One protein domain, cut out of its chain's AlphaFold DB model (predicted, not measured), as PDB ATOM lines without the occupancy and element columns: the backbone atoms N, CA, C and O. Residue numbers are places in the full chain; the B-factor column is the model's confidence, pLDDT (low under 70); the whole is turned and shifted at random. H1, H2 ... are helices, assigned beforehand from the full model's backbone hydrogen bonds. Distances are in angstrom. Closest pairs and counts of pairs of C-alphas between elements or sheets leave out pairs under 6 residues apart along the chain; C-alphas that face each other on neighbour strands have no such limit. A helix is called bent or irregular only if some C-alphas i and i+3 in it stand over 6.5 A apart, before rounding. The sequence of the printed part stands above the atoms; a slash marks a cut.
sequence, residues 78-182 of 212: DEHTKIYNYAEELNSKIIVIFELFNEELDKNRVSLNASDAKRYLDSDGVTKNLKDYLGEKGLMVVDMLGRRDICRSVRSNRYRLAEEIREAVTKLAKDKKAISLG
ATOM      1  N   ASP A  78       8.900 -22.069  34.986       82.38
ATOM      2  CA  ASP A  78       8.101 -22.972  34.147       82.38
ATOM      3  C   ASP A  78       6.699 -22.401  33.849       82.38
ATOM      4  O   ASP A  78       6.222 -22.463  32.713       82.38
ATOM      5  N   GLU A  79       6.051 -21.774  34.838       85.19
ATOM      6  CA  GLU A  79       4.776 -21.078  34.630       85.19
ATOM      7  C   GLU A  79       4.933 -19.909  33.646       85.19
ATOM      8  O   GLU A  79       4.110 -19.757  32.744       85.19
ATOM      9  N   HIS A  80       6.008 -19.124  33.768       81.50
ATOM     10  CA  HIS A  80       6.333 -18.042  32.839       81.50
ATOM     11  C   HIS A  80       6.532 -18.548  31.408       81.50
ATOM     12  O   HIS A  80       5.961 -17.973  30.484       81.50
ATOM     13  N   THR A  81       7.276 -19.638  31.213       86.38
ATOM     14  CA  THR A  81       7.483 -20.232  29.884       86.38
ATOM     15  C   THR A  81       6.171 -20.735  29.280       86.38
ATOM     16  O   THR A  81       5.886 -20.470  28.113       86.38
ATOM     17  N   LYS A  82       5.324 -21.407  30.069       90.88
ATOM     18  CA  LYS A  82       4.003 -21.876  29.610       90.88
ATOM     19  C   LYS A  82       3.088 -20.720  29.217       90.88
ATOM     20  O   LYS A  82       2.411 -20.799  28.195       90.88
ATOM     21  N   ILE A  83       3.076 -19.655  30.014       89.25
ATOM     22  CA  ILE A  83       2.302 -18.440  29.742       89.25
ATOM     23  C   ILE A  83       2.792 -17.757  28.474       89.25
ATOM     24  O   ILE A  83       1.969 -17.397  27.637       89.25
ATOM     25  N   TYR A  84       4.107 -17.619  28.317       89.75
ATOM     26  CA  TYR A  84       4.710 -17.030  27.131       89.75
ATOM     27  C   TYR A  84       4.309 -17.803  25.869       89.75
ATOM     28  O   TYR A  84       3.737 -17.223  24.952       89.75
ATOM     29  N   ASN A  85       4.501 -19.126  25.862       93.19
ATOM     30  CA  ASN A  85       4.156 -19.967  24.714       93.19
ATOM     31  C   ASN A  85       2.661 -19.895  24.375       93.19
ATOM     32  O   ASN A  85       2.293 -19.768  23.209       93.19
ATOM     33  N   TYR A  86       1.798 -19.935  25.393       94.88
ATOM     34  CA  TYR A  86       0.357 -19.806  25.190       94.88
ATOM     35  C   TYR A  86      -0.029 -18.428  24.637       94.88
ATOM     36  O   TYR A  86      -0.884 -18.339  23.758       94.88
ATOM     37  N   ALA A  87       0.593 -17.353  25.125       94.19
ATOM     38  CA  ALA A  87       0.331 -16.003  24.646       94.19
ATOM     39  C   ALA A  87       0.769 -15.811  23.186       94.19
ATOM     40  O   ALA A  87       0.036 -15.188  22.425       94.19
ATOM     41  N   GLU A  88       1.900 -16.387  22.772       93.94
ATOM     42  CA  GLU A  88       2.362 -16.342  21.377       93.94
ATOM     43  C   GLU A  88       1.434 -17.127  20.429       93.94
ATOM     44  O   GLU A  88       1.067 -16.639  19.352       93.94
ATOM     45  N   GLU A  89       0.972 -18.313  20.845       94.81
ATOM     46  CA  GLU A  89      -0.024 -19.083  20.088       94.81
ATOM     47  C   GLU A  89      -1.342 -18.303  19.963       94.81
ATOM     48  O   GLU A  89      -1.925 -18.197  18.879       94.81
ATOM     49  N   LEU A  90      -1.807 -17.720  21.071       95.31
ATOM     50  CA  LEU A  90      -3.040 -16.946  21.106       95.31
ATOM     51  C   LEU A  90      -2.936 -15.676  20.253       95.31
ATOM     52  O   LEU A  90      -3.870 -15.375  19.512       95.31
ATOM     53  N   ASN A  91      -1.805 -14.970  20.303       95.50
ATOM     54  CA  ASN A  91      -1.529 -13.802  19.468       95.50
ATOM     55  C   ASN A  91      -1.643 -14.141  17.980       95.50
ATOM     56  O   ASN A  91      -2.335 -13.444  17.239       95.50
ATOM     57  N   SER A  92      -1.061 -15.265  17.561       93.94
ATOM     58  CA  SER A  92      -1.156 -15.733  16.176       93.94
ATOM     59  C   SER A  92      -2.613 -15.960  15.748       93.94
ATOM     60  O   SER A  92      -3.032 -15.492  14.691       93.94
ATOM     61  N   LYS A  93      -3.425 -16.615  16.591       94.06
ATOM     62  CA  LYS A  93      -4.853 -16.849  16.303       94.06
ATOM     63  C   LYS A  93      -5.673 -15.559  16.283       94.06
ATOM     64  O   LYS A  93      -6.543 -15.411  15.424       94.06
ATOM     65  N   ILE A  94      -5.406 -14.642  17.215       93.31
ATOM     66  CA  ILE A  94      -6.080 -13.343  17.305       93.31
ATOM     67  C   ILE A  94      -5.781 -12.506  16.062       93.31
ATOM     68  O   ILE A  94      -6.711 -11.959  15.477       93.31
ATOM     69  N   ILE A  95      -4.525 -12.434  15.619       92.25
ATOM     70  CA  ILE A  95      -4.167 -11.689  14.405       92.25
ATOM     71  C   ILE A  95      -4.975 -12.209  13.215       92.25
ATOM     72  O   ILE A  95      -5.664 -11.418  12.581       92.25
ATOM     73  N   VAL A  96      -4.980 -13.525  12.983       91.62
ATOM     74  CA  VAL A  96      -5.689 -14.130  11.842       91.62
ATOM     75  C   VAL A  96      -7.180 -13.788  11.849       91.62
ATOM     76  O   VAL A  96      -7.716 -13.313  10.850       91.62
ATOM     77  N   ILE A  97      -7.877 -13.998  12.971       90.88
ATOM     78  CA  ILE A  97      -9.331 -13.783  13.003       90.88
ATOM     79  C   ILE A  97      -9.697 -12.292  12.908       90.88
ATOM     80  O   ILE A  97     -10.673 -11.931  12.252       90.88
ATOM     81  N   PHE A  98      -8.902 -11.404  13.510       91.88
ATOM     82  CA  PHE A  98      -9.167  -9.965  13.474       91.88
ATOM     83  C   PHE A  98      -8.698  -9.294  12.174       91.88
ATOM     84  O   PHE A  98      -9.245  -8.254  11.810       91.88
ATOM     85  N   GLU A  99      -7.753  -9.881  11.436       91.00
ATOM     86  CA  GLU A  99      -7.491  -9.530  10.034       91.00
ATOM     87  C   GLU A  99      -8.724  -9.800   9.168       91.00
ATOM     88  O   GLU A  99      -9.169  -8.893   8.467       91.00
ATOM     89  N   LEU A 100      -9.346 -10.978   9.295       89.19
ATOM     90  CA  LEU A 100     -10.567 -11.317   8.552       89.19
ATOM     91  C   LEU A 100     -11.719 -10.350   8.859       89.19
ATOM     92  O   LEU A 100     -12.384  -9.867   7.943       89.19
ATOM     93  N   PHE A 101     -11.923  -9.997  10.132       89.75
ATOM     94  CA  PHE A 101     -12.916  -8.977  10.490       89.75
ATOM     95  C   PHE A 101     -12.574  -7.605   9.914       89.75
ATOM     96  O   PHE A 101     -13.461  -6.882   9.465       89.75
ATOM     97  N   ASN A 102     -11.294  -7.230   9.908       89.44
ATOM     98  CA  ASN A 102     -10.869  -5.971   9.314       89.44
ATOM     99  C   ASN A 102     -11.147  -5.932   7.805       89.44
ATOM    100  O   ASN A 102     -11.673  -4.925   7.334       89.44
ATOM    101  N   GLU A 103     -10.866  -7.014   7.079       88.44
ATOM    102  CA  GLU A 103     -11.189  -7.128   5.655       88.44
ATOM    103  C   GLU A 103     -12.690  -7.015   5.391       88.44
ATOM    104  O   GLU A 103     -13.107  -6.377   4.426       88.44
ATOM    105  N   GLU A 104     -13.521  -7.634   6.229       87.69
ATOM    106  CA  GLU A 104     -14.975  -7.569   6.088       87.69
ATOM    107  C   GLU A 104     -15.511  -6.153   6.327       87.69
ATOM    108  O   GLU A 104     -16.353  -5.671   5.565       87.69
ATOM    109  N   LEU A 105     -14.991  -5.448   7.334       87.38
ATOM    110  CA  LEU A 105     -15.319  -4.039   7.558       87.38
ATOM    111  C   LEU A 105     -14.924  -3.174   6.355       87.38
ATOM    112  O   LEU A 105     -15.718  -2.343   5.913       87.38
ATOM    113  N   ASP A 106     -13.737  -3.402   5.788       88.38
ATOM    114  CA  ASP A 106     -13.242  -2.633   4.645       88.38
ATOM    115  C   ASP A 106     -14.058  -2.924   3.371       88.38
ATOM    116  O   ASP A 106     -14.453  -1.986   2.671       88.38
ATOM    117  N   LYS A 107     -14.409  -4.193   3.106       90.56
ATOM    118  CA  LYS A 107     -15.308  -4.598   2.002       90.56
ATOM    119  C   LYS A 107     -16.664  -3.898   2.095       90.56
ATOM    120  O   LYS A 107     -17.184  -3.425   1.087       90.56
ATOM    121  N   ASN A 108     -17.198  -3.776   3.309       86.62
ATOM    122  CA  ASN A 108     -18.466  -3.102   3.575       86.62
ATOM    123  C   ASN A 108     -18.333  -1.573   3.729       86.62
ATOM    124  O   ASN A 108     -19.328  -0.896   3.984       86.62
ATOM    125  N   ARG A 109     -17.124  -1.010   3.566       87.94
ATOM    126  CA  ARG A 109     -16.809   0.420   3.755       87.94
ATOM    127  C   ARG A 109     -17.238   0.963   5.125       87.94
ATOM    128  O   ARG A 109     -17.592   2.136   5.257       87.94
ATOM    129  N   VAL A 110     -17.195   0.121   6.155       87.19
ATOM    130  CA  VAL A 110     -17.572   0.478   7.525       87.19
ATOM    131  C   VAL A 110     -16.326   0.893   8.302       87.19
ATOM    132  O   VAL A 110     -15.392   0.117   8.486       87.19
ATOM    133  N   SER A 111     -16.321   2.125   8.814       87.38
ATOM    134  CA  SER A 111     -15.262   2.583   9.719       87.38
ATOM    135  C   SER A 111     -15.320   1.839  11.052       87.38
ATOM    136  O   SER A 111     -16.391   1.676  11.634       87.38
ATOM    137  N   LEU A 112     -14.160   1.480  11.608       85.69
ATOM    138  CA  LEU A 112     -14.054   0.819  12.915       85.69
ATOM    139  C   LEU A 112     -14.673   1.638  14.069       85.69
ATOM    140  O   LEU A 112     -15.083   1.085  15.091       85.69
ATOM    141  N   ASN A 113     -14.757   2.961  13.908       84.62
ATOM    142  CA  ASN A 113     -15.375   3.854  14.889       84.62
ATOM    143  C   ASN A 113     -16.904   3.945  14.747       84.62
ATOM    144  O   ASN A 113     -17.554   4.554  15.596       84.62
ATOM    145  N   ALA A 114     -17.487   3.355  13.701       85.31
ATOM    146  CA  ALA A 114     -18.925   3.373  13.480       85.31
ATOM    147  C   ALA A 114     -19.668   2.507  14.508       85.31
ATOM    148  O   ALA A 114     -19.175   1.479  14.986       85.31
ATOM    149  N   SER A 115     -20.903   2.904  14.812       86.44
ATOM    150  CA  SER A 115     -21.798   2.127  15.677       86.44
ATOM    151  C   SER A 115     -22.066   0.730  15.113       86.44
ATOM    152  O   SER A 115     -22.145  -0.226  15.882       86.44
ATOM    153  N   ASP A 116     -22.137   0.599  13.789       82.50
ATOM    154  CA  ASP A 116     -22.388  -0.680  13.121       82.50
ATOM    155  C   ASP A 116     -21.203  -1.641  13.249       82.50
ATOM    156  O   ASP A 116     -21.411  -2.807  13.571       82.50
ATOM    157  N   ALA A 117     -19.961  -1.150  13.140       82.69
ATOM    158  CA  ALA A 117     -18.770  -1.956  13.419       82.69
ATOM    159  C   ALA A 117     -18.768  -2.470  14.864       82.69
ATOM    160  O   ALA A 117     -18.462  -3.634  15.113       82.69
ATOM    161  N   LYS A 118     -19.160  -1.620  15.826       84.69
ATOM    162  CA  LYS A 118     -19.303  -2.041  17.225       84.69
ATOM    163  C   LYS A 118     -20.329  -3.166  17.365       84.69
ATOM    164  O   LYS A 118     -20.026  -4.199  17.944       84.69
ATOM    165  N   ARG A 119     -21.533  -2.966  16.820       85.12
ATOM    166  CA  ARG A 119     -22.627  -3.946  16.887       85.12
ATOM    167  C   ARG A 119     -22.253  -5.271  16.232       85.12
ATOM    168  O   ARG A 119     -22.610  -6.314  16.761       85.12
ATOM    169  N   TYR A 120     -21.537  -5.223  15.113       85.75
ATOM    170  CA  TYR A 120     -21.041  -6.408  14.426       85.75
ATOM    171  C   TYR A 120     -20.061  -7.200  15.304       85.75
ATOM    172  O   TYR A 120     -20.292  -8.379  15.570       85.75
ATOM    173  N   LEU A 121     -19.019  -6.539  15.824       86.50
ATOM    174  CA  LEU A 121     -17.998  -7.167  16.676       86.50
ATOM    175  C   LEU A 121     -18.561  -7.699  18.002       86.50
ATOM    176  O   LEU A 121     -18.056  -8.684  18.541       86.50
ATOM    177  N   ASP A 122     -19.608  -7.060  18.519       85.31
ATOM    178  CA  ASP A 122     -20.289  -7.454  19.755       85.31
ATOM    179  C   ASP A 122     -21.431  -8.459  19.510       85.31
ATOM    180  O   ASP A 122     -22.098  -8.875  20.455       85.31
ATOM    181  N   SER A 123     -21.671  -8.867  18.260       86.69
ATOM    182  CA  SER A 123     -22.749  -9.804  17.941       86.69
ATOM    183  C   SER A 123     -22.502 -11.193  18.542       86.69
ATOM    184  O   SER A 123     -21.364 -11.660  18.675       86.69
ATOM    185  N   ASP A 124     -23.587 -11.896  18.879       82.12
ATOM    186  CA  ASP A 124     -23.512 -13.250  19.443       82.12
ATOM    187  C   ASP A 124     -22.840 -14.239  18.483       82.12
ATOM    188  O   ASP A 124     -22.096 -15.115  18.919       82.12
ATOM    189  N   GLY A 125     -23.046 -14.071  17.171       81.25
ATOM    190  CA  GLY A 125     -22.390 -14.884  16.146       81.25
ATOM    191  C   GLY A 125     -20.869 -14.740  16.177       81.25
ATOM    192  O   GLY A 125     -20.156 -15.741  16.218       81.25
ATOM    193  N   VAL A 126     -20.365 -13.503  16.249       82.69
ATOM    194  CA  VAL A 126     -18.924 -13.228  16.375       82.69
ATOM    195  C   VAL A 126     -18.382 -13.754  17.702       82.69
ATOM    196  O   VAL A 126     -17.350 -14.422  17.723       82.69
ATOM    197  N   THR A 127     -19.099 -13.523  18.804       83.12
ATOM    198  CA  THR A 127     -18.709 -14.020  20.134       83.12
ATOM    199  C   THR A 127     -18.583 -15.543  20.150       83.12
ATOM    200  O   THR A 127     -17.602 -16.080  20.663       83.12
ATOM    201  N   LYS A 128     -19.554 -16.248  19.560       84.19
ATOM    202  CA  LYS A 128     -19.539 -17.707  19.452       84.19
ATOM    203  C   LYS A 128     -18.368 -18.194  18.601       84.19
ATOM    204  O   LYS A 128     -17.622 -19.047  19.059       84.19
ATOM    205  N   ASN A 129     -18.151 -17.602  17.428       85.44
ATOM    206  CA  ASN A 129     -17.037 -17.974  16.552       85.44
ATOM    207  C   ASN A 129     -15.677 -17.766  17.234       85.44
ATOM    208  O   ASN A 129     -14.799 -18.623  17.152       85.44
ATOM    209  N   LEU A 130     -15.511 -16.652  17.956       88.38
ATOM    210  CA  LEU A 130     -14.312 -16.393  18.751       88.38
ATOM    211  C   LEU A 130     -14.137 -17.437  19.857       88.38
ATOM    212  O   LEU A 130     -13.027 -17.929  20.051       88.38
ATOM    213  N   LYS A 131     -15.216 -17.807  20.557       89.00
ATOM    214  CA  LYS A 131     -15.177 -18.864  21.575       89.00
ATOM    215  C   LYS A 131     -14.769 -20.210  20.976       89.00
ATOM    216  O   LYS A 131     -13.917 -20.880  21.551       89.00
ATOM    217  N   ASP A 132     -15.356 -20.586  19.846       90.06
ATOM    218  CA  ASP A 132     -15.116 -21.871  19.188       90.06
ATOM    219  C   ASP A 132     -13.668 -21.968  18.671       90.06
ATOM    220  O   ASP A 132     -13.052 -23.030  18.745       90.06
ATOM    221  N   TYR A 133     -13.086 -20.852  18.214       90.38
ATOM    222  CA  TYR A 133     -11.733 -20.819  17.653       90.38
ATOM    223  C   TYR A 133     -10.618 -20.598  18.691       90.38
ATOM    224  O   TYR A 133      -9.543 -21.195  18.605       90.38
ATOM    225  N   LEU A 134     -10.847 -19.736  19.686       91.06
ATOM    226  CA  LEU A 134      -9.843 -19.350  20.689       91.06
ATOM    227  C   LEU A 134      -9.981 -20.122  22.011       91.06
ATOM    228  O   LEU A 134      -9.057 -20.129  22.831       91.06
ATOM    229  N   GLY A 135     -11.132 -20.755  22.238       90.62
ATOM    230  CA  GLY A 135     -11.516 -21.329  23.522       90.62
ATOM    231  C   GLY A 135     -11.892 -20.268  24.563       90.62
ATOM    232  O   GLY A 135     -11.730 -19.063  24.369       90.62
ATOM    233  N   GLU A 136     -12.370 -20.721  25.725       89.12
ATOM    234  CA  GLU A 136     -12.856 -19.827  26.791       89.12
ATOM    235  C   GLU A 136     -11.790 -18.861  27.310       89.12
ATOM    236  O   GLU A 136     -12.058 -17.676  27.493       89.12
ATOM    237  N   LYS A 137     -10.562 -19.349  27.506       87.31
ATOM    238  CA  LYS A 137      -9.451 -18.517  27.984       87.31
ATOM    239  C   LYS A 137      -9.045 -17.458  26.960       87.31
ATOM    240  O   LYS A 137      -8.743 -16.333  27.343       87.31
ATOM    241  N   GLY A 138      -9.062 -17.808  25.675       89.75
ATOM    242  CA  GLY A 138      -8.751 -16.867  24.605       89.75
ATOM    243  C   GLY A 138      -9.825 -15.790  24.465       89.75
ATOM    244  O   GLY A 138      -9.492 -14.616  24.332       89.75
ATOM    245  N   LEU A 139     -11.104 -16.162  24.601       92.31
ATOM    246  CA  LEU A 139     -12.202 -15.194  24.623       92.31
ATOM    247  C   LEU A 139     -12.081 -14.218  25.803       92.31
ATOM    248  O   LEU A 139     -12.243 -13.020  25.607       92.31
ATOM    249  N   MET A 140     -11.715 -14.700  26.998       91.62
ATOM    250  CA  MET A 140     -11.471 -13.823  28.152       91.62
ATOM    251  C   MET A 140     -10.384 -12.778  27.871       91.62
ATOM    252  O   MET A 140     -10.558 -11.615  28.223       91.62
ATOM    253  N   VAL A 141      -9.284 -13.164  27.215       92.00
ATOM    254  CA  VAL A 141      -8.227 -12.220  26.809       92.00
ATOM    255  C   VAL A 141      -8.763 -11.196  25.809       92.00
ATOM    256  O   VAL A 141      -8.522 -10.002  25.965       92.00
ATOM    257  N   VAL A 142      -9.531 -11.641  24.813       92.44
ATOM    258  CA  VAL A 142     -10.146 -10.749  23.818       92.44
ATOM    259  C   VAL A 142     -11.092  -9.740  24.471       92.44
ATOM    260  O   VAL A 142     -11.059  -8.557  24.132       92.44
ATOM    261  N   ASP A 143     -11.907 -10.183  25.424       91.19
ATOM    262  CA  ASP A 143     -12.840  -9.317  26.141       91.19
ATOM    263  C   ASP A 143     -12.107  -8.346  27.090       91.19
ATOM    264  O   ASP A 143     -12.531  -7.199  27.227       91.19
ATOM    265  N   MET A 144     -10.980  -8.754  27.695       90.31
ATOM    266  CA  MET A 144     -10.126  -7.874  28.509       90.31
ATOM    267  C   MET A 144      -9.490  -6.741  27.701       90.31
ATOM    268  O   MET A 144      -9.386  -5.624  28.205       90.31
ATOM    269  N   LEU A 145      -9.034  -7.035  26.483       90.81
ATOM    270  CA  LEU A 145      -8.383  -6.053  25.610       90.81
ATOM    271  C   LEU A 145      -9.387  -5.192  24.839       90.81
ATOM    272  O   LEU A 145      -9.086  -4.055  24.495       90.81
ATOM    273  N   GLY A 146     -10.579  -5.726  24.576       90.62
ATOM    274  CA  GLY A 146     -11.603  -5.073  23.776       90.62
ATOM    275  C   GLY A 146     -11.430  -5.349  22.281       90.62
ATOM    276  O   GLY A 146     -10.441  -4.986  21.648       90.62
ATOM    277  N   ARG A 147     -12.462  -5.936  21.669       92.38
ATOM    278  CA  ARG A 147     -12.472  -6.369  20.255       92.38
ATOM    279  C   ARG A 147     -12.124  -5.248  19.275       92.38
ATOM    280  O   ARG A 147     -11.381  -5.452  18.320       92.38
ATOM    281  N   ARG A 148     -12.626  -4.036  19.527       89.44
ATOM    282  CA  ARG A 148     -12.325  -2.861  18.698       89.44
ATOM    283  C   ARG A 148     -10.855  -2.460  18.785       89.44
ATOM    284  O   ARG A 148     -10.261  -2.094  17.773       89.44
ATOM    285  N   ASP A 149     -10.289  -2.489  19.982       90.38
ATOM    286  CA  ASP A 149      -8.907  -2.081  20.199       90.38
ATOM    287  C   ASP A 149      -7.955  -3.105  19.581       90.38
ATOM    288  O   ASP A 149      -7.006  -2.708  18.911       90.38
ATOM    289  N   ILE A 150      -8.305  -4.393  19.631       92.38
ATOM    290  CA  ILE A 150      -7.616  -5.446  18.877       92.38
ATOM    291  C   ILE A 150      -7.683  -5.180  17.368       92.38
ATOM    292  O   ILE A 150      -6.636  -5.129  16.727       92.38
ATOM    293  N   CYS A 151      -8.872  -4.945  16.788       91.56
ATOM    294  CA  CYS A 151      -9.006  -4.580  15.367       91.56
ATOM    295  C   CYS A 151      -8.077  -3.417  14.990       91.56
ATOM    296  O   CYS A 151      -7.407  -3.470  13.956       91.56
ATOM    297  N   ARG A 152      -8.023  -2.374  15.832       91.56
ATOM    298  CA  ARG A 152      -7.162  -1.208  15.617       91.56
ATOM    299  C   ARG A 152      -5.688  -1.602  15.667       91.56
ATOM    300  O   ARG A 152      -4.958  -1.288  14.731       91.56
ATOM    301  N   SER A 153      -5.261  -2.316  16.705       92.62
ATOM    302  CA  SER A 153      -3.868  -2.721  16.892       92.62
ATOM    303  C   SER A 153      -3.386  -3.684  15.802       92.62
ATOM    304  O   SER A 153      -2.258  -3.544  15.340       92.62
ATOM    305  N   VAL A 154      -4.235  -4.582  15.290       92.94
ATOM    306  CA  VAL A 154      -3.902  -5.436  14.131       92.94
ATOM    307  C   VAL A 154      -3.576  -4.598  12.886       92.94
ATOM    308  O   VAL A 154      -2.643  -4.938  12.152       92.94
ATOM    309  N   ARG A 155      -4.303  -3.489  12.664       89.06
ATOM    310  CA  ARG A 155      -4.067  -2.560  11.541       89.06
ATOM    311  C   ARG A 155      -2.826  -1.691  11.741       89.06
ATOM    312  O   ARG A 155      -2.130  -1.412  10.772       89.06
ATOM    313  N   SER A 156      -2.578  -1.217  12.963       89.31
ATOM    314  CA  SER A 156      -1.595  -0.150  13.203       89.31
ATOM    315  C   SER A 156      -0.308  -0.589  13.902       89.31
ATOM    316  O   SER A 156       0.729   0.021  13.671       89.31
ATOM    317  N   ASN A 157      -0.357  -1.574  14.805       89.50
ATOM    318  CA  ASN A 157       0.798  -1.980  15.611       89.50
ATOM    319  C   ASN A 157       0.628  -3.383  16.237       89.50
ATOM    320  O   ASN A 157       0.176  -3.528  17.376       89.50
ATOM    321  N   ARG A 158       1.050  -4.419  15.504       89.94
ATOM    322  CA  ARG A 158       0.962  -5.822  15.951       89.94
ATOM    323  C   ARG A 158       1.915  -6.161  17.095       89.94
ATOM    324  O   ARG A 158       1.596  -7.019  17.908       89.94
ATOM    325  N   TYR A 159       3.055  -5.477  17.184       87.81
ATOM    326  CA  TYR A 159       3.997  -5.679  18.287       87.81
ATOM    327  C   TYR A 159       3.385  -5.247  19.615       87.81
ATOM    328  O   TYR A 159       3.448  -5.984  20.592       87.81
ATOM    329  N   ARG A 160       2.715  -4.087  19.631       90.62
ATOM    330  CA  ARG A 160       1.993  -3.616  20.815       90.62
ATOM    331  C   ARG A 160       0.890  -4.591  21.227       90.62
ATOM    332  O   ARG A 160       0.750  -4.868  22.411       90.62
ATOM    333  N   LEU A 161       0.157  -5.142  20.258       93.19
ATOM    334  CA  LEU A 161      -0.871  -6.150  20.529       93.19
ATOM    335  C   LEU A 161      -0.287  -7.412  21.180       93.19
ATOM    336  O   LEU A 161      -0.882  -7.945  22.111       93.19
ATOM    337  N   ALA A 162       0.881  -7.874  20.724       92.12
ATOM    338  CA  ALA A 162       1.542  -9.039  21.307       92.12
ATOM    339  C   ALA A 162       1.901  -8.818  22.790       92.12
ATOM    340  O   ALA A 162       1.675  -9.706  23.614       92.12
ATOM    341  N   GLU A 163       2.393  -7.625  23.146       90.69
ATOM    342  CA  GLU A 163       2.646  -7.248  24.545       90.69
ATOM    343  C   GLU A 163       1.349  -7.199  25.365       90.69
ATOM    344  O   GLU A 163       1.263  -7.827  26.419       90.69
ATOM    345  N   GLU A 164       0.310  -6.531  24.852       93.25
ATOM    346  CA  GLU A 164      -1.005  -6.432  25.505       93.25
ATOM    347  C   GLU A 164      -1.612  -7.826  25.774       93.25
ATOM    348  O   GLU A 164      -2.149  -8.089  26.854       93.25
ATOM    349  N   ILE A 165      -1.469  -8.763  24.830       94.06
ATOM    350  CA  ILE A 165      -1.896 -10.160  24.997       94.06
ATOM    351  C   ILE A 165      -1.067 -10.862  26.075       94.06
ATOM    352  O   ILE A 165      -1.641 -11.523  26.946       94.06
ATOM    353  N   ARG A 166       0.264 -10.714  26.068       92.06
ATOM    354  CA  ARG A 166       1.140 -11.311  27.092       92.06
ATOM    355  C   ARG A 166       0.805 -10.806  28.493       92.06
ATOM    356  O   ARG A 166       0.734 -11.608  29.432       92.06
ATOM    357  N   GLU A 167       0.535  -9.515  28.642       90.94
ATOM    358  CA  GLU A 167       0.101  -8.919  29.906       90.94
ATOM    359  C   GLU A 167      -1.252  -9.475  30.368       90.94
ATOM    360  O   GLU A 167      -1.384  -9.898  31.522       90.94
ATOM    361  N   ALA A 168      -2.241  -9.545  29.471       91.38
ATOM    362  CA  ALA A 168      -3.570 -10.067  29.785       91.38
ATOM    363  C   ALA A 168      -3.529 -11.543  30.216       91.38
ATOM    364  O   ALA A 168      -4.119 -11.909  31.237       91.38
ATOM    365  N   VAL A 169      -2.781 -12.387  29.499       92.00
ATOM    366  CA  VAL A 169      -2.598 -13.804  29.852       92.00
ATOM    367  C   VAL A 169      -1.887 -13.944  31.200       92.00
ATOM    368  O   VAL A 169      -2.314 -14.733  32.046       92.00
ATOM    369  N   THR A 170      -0.828 -13.163  31.431       88.44
ATOM    370  CA  THR A 170      -0.084 -13.180  32.700       88.44
ATOM    371  C   THR A 170      -0.981 -12.789  33.868       88.44
ATOM    372  O   THR A 170      -0.939 -13.422  34.925       88.44
ATOM    373  N   LYS A 171      -1.827 -11.772  33.678       87.19
ATOM    374  CA  LYS A 171      -2.802 -11.341  34.677       87.19
ATOM    375  C   LYS A 171      -3.800 -12.455  34.998       87.19
ATOM    376  O   LYS A 171      -3.938 -12.806  36.164       87.19
ATOM    377  N   LEU A 172      -4.398 -13.087  33.985       88.25
ATOM    378  CA  LEU A 172      -5.317 -14.215  34.187       88.25
ATOM    379  C   LEU A 172      -4.658 -15.395  34.911       88.25
ATOM    380  O   LEU A 172      -5.288 -16.045  35.747       88.25
ATOM    381  N   ALA A 173      -3.390 -15.683  34.615       85.75
ATOM    382  CA  ALA A 173      -2.658 -16.746  35.290       85.75
ATOM    383  C   ALA A 173      -2.423 -16.433  36.775       85.75
ATOM    384  O   ALA A 173      -2.651 -17.295  37.626       85.75
ATOM    385  N   LYS A 174      -2.030 -15.193  37.092       82.69
ATOM    386  CA  LYS A 174      -1.879 -14.726  38.477       82.69
ATOM    387  C   LYS A 174      -3.208 -14.739  39.225       82.69
ATOM    388  O   LYS A 174      -3.245 -15.214  40.354       82.69
ATOM    389  N   ASP A 175      -4.293 -14.312  38.586       82.56
ATOM    390  CA  ASP A 175      -5.633 -14.332  39.175       82.56
ATOM    391  C   ASP A 175      -6.084 -15.768  39.468       82.56
ATOM    392  O   ASP A 175      -6.566 -16.070  40.560       82.56
ATOM    393  N   LYS A 176      -5.850 -16.702  38.539       81.56
ATOM    394  CA  LYS A 176      -6.134 -18.122  38.765       81.56
ATOM    395  C   LYS A 176      -5.307 -18.692  39.920       81.56
ATOM    396  O   LYS A 176      -5.844 -19.442  40.736       81.56
ATOM    397  N   LYS A 177      -4.024 -18.330  40.005       77.69
ATOM    398  CA  LYS A 177      -3.141 -18.730  41.109       77.69
ATOM    399  C   LYS A 177      -3.641 -18.163  42.440       77.69
ATOM    400  O   LYS A 177      -3.746 -18.907  43.412       77.69
ATOM    401  N   ALA A 178      -4.064 -16.900  42.464       69.94
ATOM    402  CA  ALA A 178      -4.683 -16.270  43.628       69.94
ATOM    403  C   ALA A 178      -5.940 -17.015  44.090       69.94
ATOM    404  O   ALA A 178      -6.072 -17.302  45.276       69.94
ATOM    405  N   ILE A 179      -6.825 -17.378  43.156       71.69
ATOM    406  CA  ILE A 179      -8.032 -18.165  43.443       71.69
ATOM    407  C   ILE A 179      -7.657 -19.530  44.029       71.69
ATOM    408  O   ILE A 179      -8.216 -19.922  45.049       71.69
ATOM    409  N   SER A 180      -6.689 -20.239  43.437       69.50
ATOM    410  CA  SER A 180      -6.263 -21.553  43.943       69.50
ATOM    411  C   SER A 180      -5.632 -21.507  45.335       69.50
ATOM    412  O   SER A 180      -5.758 -22.466  46.085       69.50
ATOM    413  N   LEU A 181      -4.994 -20.389  45.688       60.03
ATOM    414  CA  LEU A 181      -4.394 -20.158  47.003       60.03
ATOM    415  C   LEU A 181      -5.388 -19.552  48.009       60.03
ATOM    416  O   LEU A 181      -4.990 -19.175  49.104       60.03
ATOM    417  N   GLY A 182      -6.663 -19.383  47.638       57.19
ATOM    418  CA  GLY A 182      -7.669 -18.746  48.492       57.19
ATOM    419  C   GLY A 182      -7.426 -17.253  48.758       57.19
ATOM    420  O   GLY A 182      -8.106 -16.679  49.600       57.19
TER     421      GLY A 182
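What this domain is: This is residues 78 to 182 of the 212 residues of an uncharacterized protein of Pyrodictium sp (UniProt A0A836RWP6). Two long helices, H1 and H5, cross as a lopsided X, and the bent helix H3 fills the wide opening between their later halves, with its second arm H3b packed on H5. H4 folds back from H5 as a hairpin and crosses H1, while the short H2 sits near the last residues of H1. The printed part has 105 residues with five named helices, in the order H1 to H5, and no named strand: the class is all helix. It is compact, with a radius of gyration of the C-alphas of 14.5 A, yet elongated, spanning 48 by 27 by 20 A.

How they stand to each other: Start with H1, residues 78 to 107, and look at its residues 83 to 95, which alone touch H5, residues 158 to 180. There the closest C-alphas, of Ala 87 and Arg 166, are 5.4 A apart, at a steep tilt of 49 degrees, opposite ways. Further on, residues 95 to 102 of H1 alone touch H4, residues 147 to 156, about perpendicular at 85 degrees, closest at the C-alphas of Phe 98 and Cys 151, 5.7 A. H2, residues 115 to 121, only just touches H4, with 3 pairs of C-alphas within 8 A, the closest being Leu 121 and Arg 147 at 6.6 A. H3, residues 124 to 145, was assigned as one helix by its hydrogen bonds but is bent: C-alphas 133 and 136 are 9.3 A apart, and its arms H3a, residues 124 to 133, and H3b, residues 136 to 145, stand at a steep tilt of 58 degrees. H3a is near H1, and H3a and H5 are apart. H3b touches residues 164 to 169 of H5 alone, closest at the C-alphas of Val 141 and Ala 168, 5.9 A, at a steep tilt of 59 degrees. H4 and H5 form a helical hairpin, with a tilt of 36 degrees, only just steep; the closest C-alphas, of Ser 153 and Leu 161, are 5.8 A apart. Every O i to N i+4 pair is within hydrogen-bond range in H1, H2, H3a, H3b, H4 and H5.

Where its parts are: Find C-alpha 78 at (8.101, -22.972, 34.147); from there H1 runs 43.8 A to C-alpha 107 at (-15.308, -4.598, 2.002). H2 measures 10.1 A, H3a 14.1 A, H3b 14.5 A and H4 14.4 A. H5 runs 32.9 A to C-alpha 180 at (-6.263, -21.553, 43.943).

The domain as a whole: The two C-alphas farthest apart, of Arg 109 and Gly 182, are 49.5 A apart. The printed part has no cut and no long link. Residues 175 to 182, of which 175 to 180 belong to H5, stand free, and pLDDT is under 70 at residue 178 and residues 180 to 182.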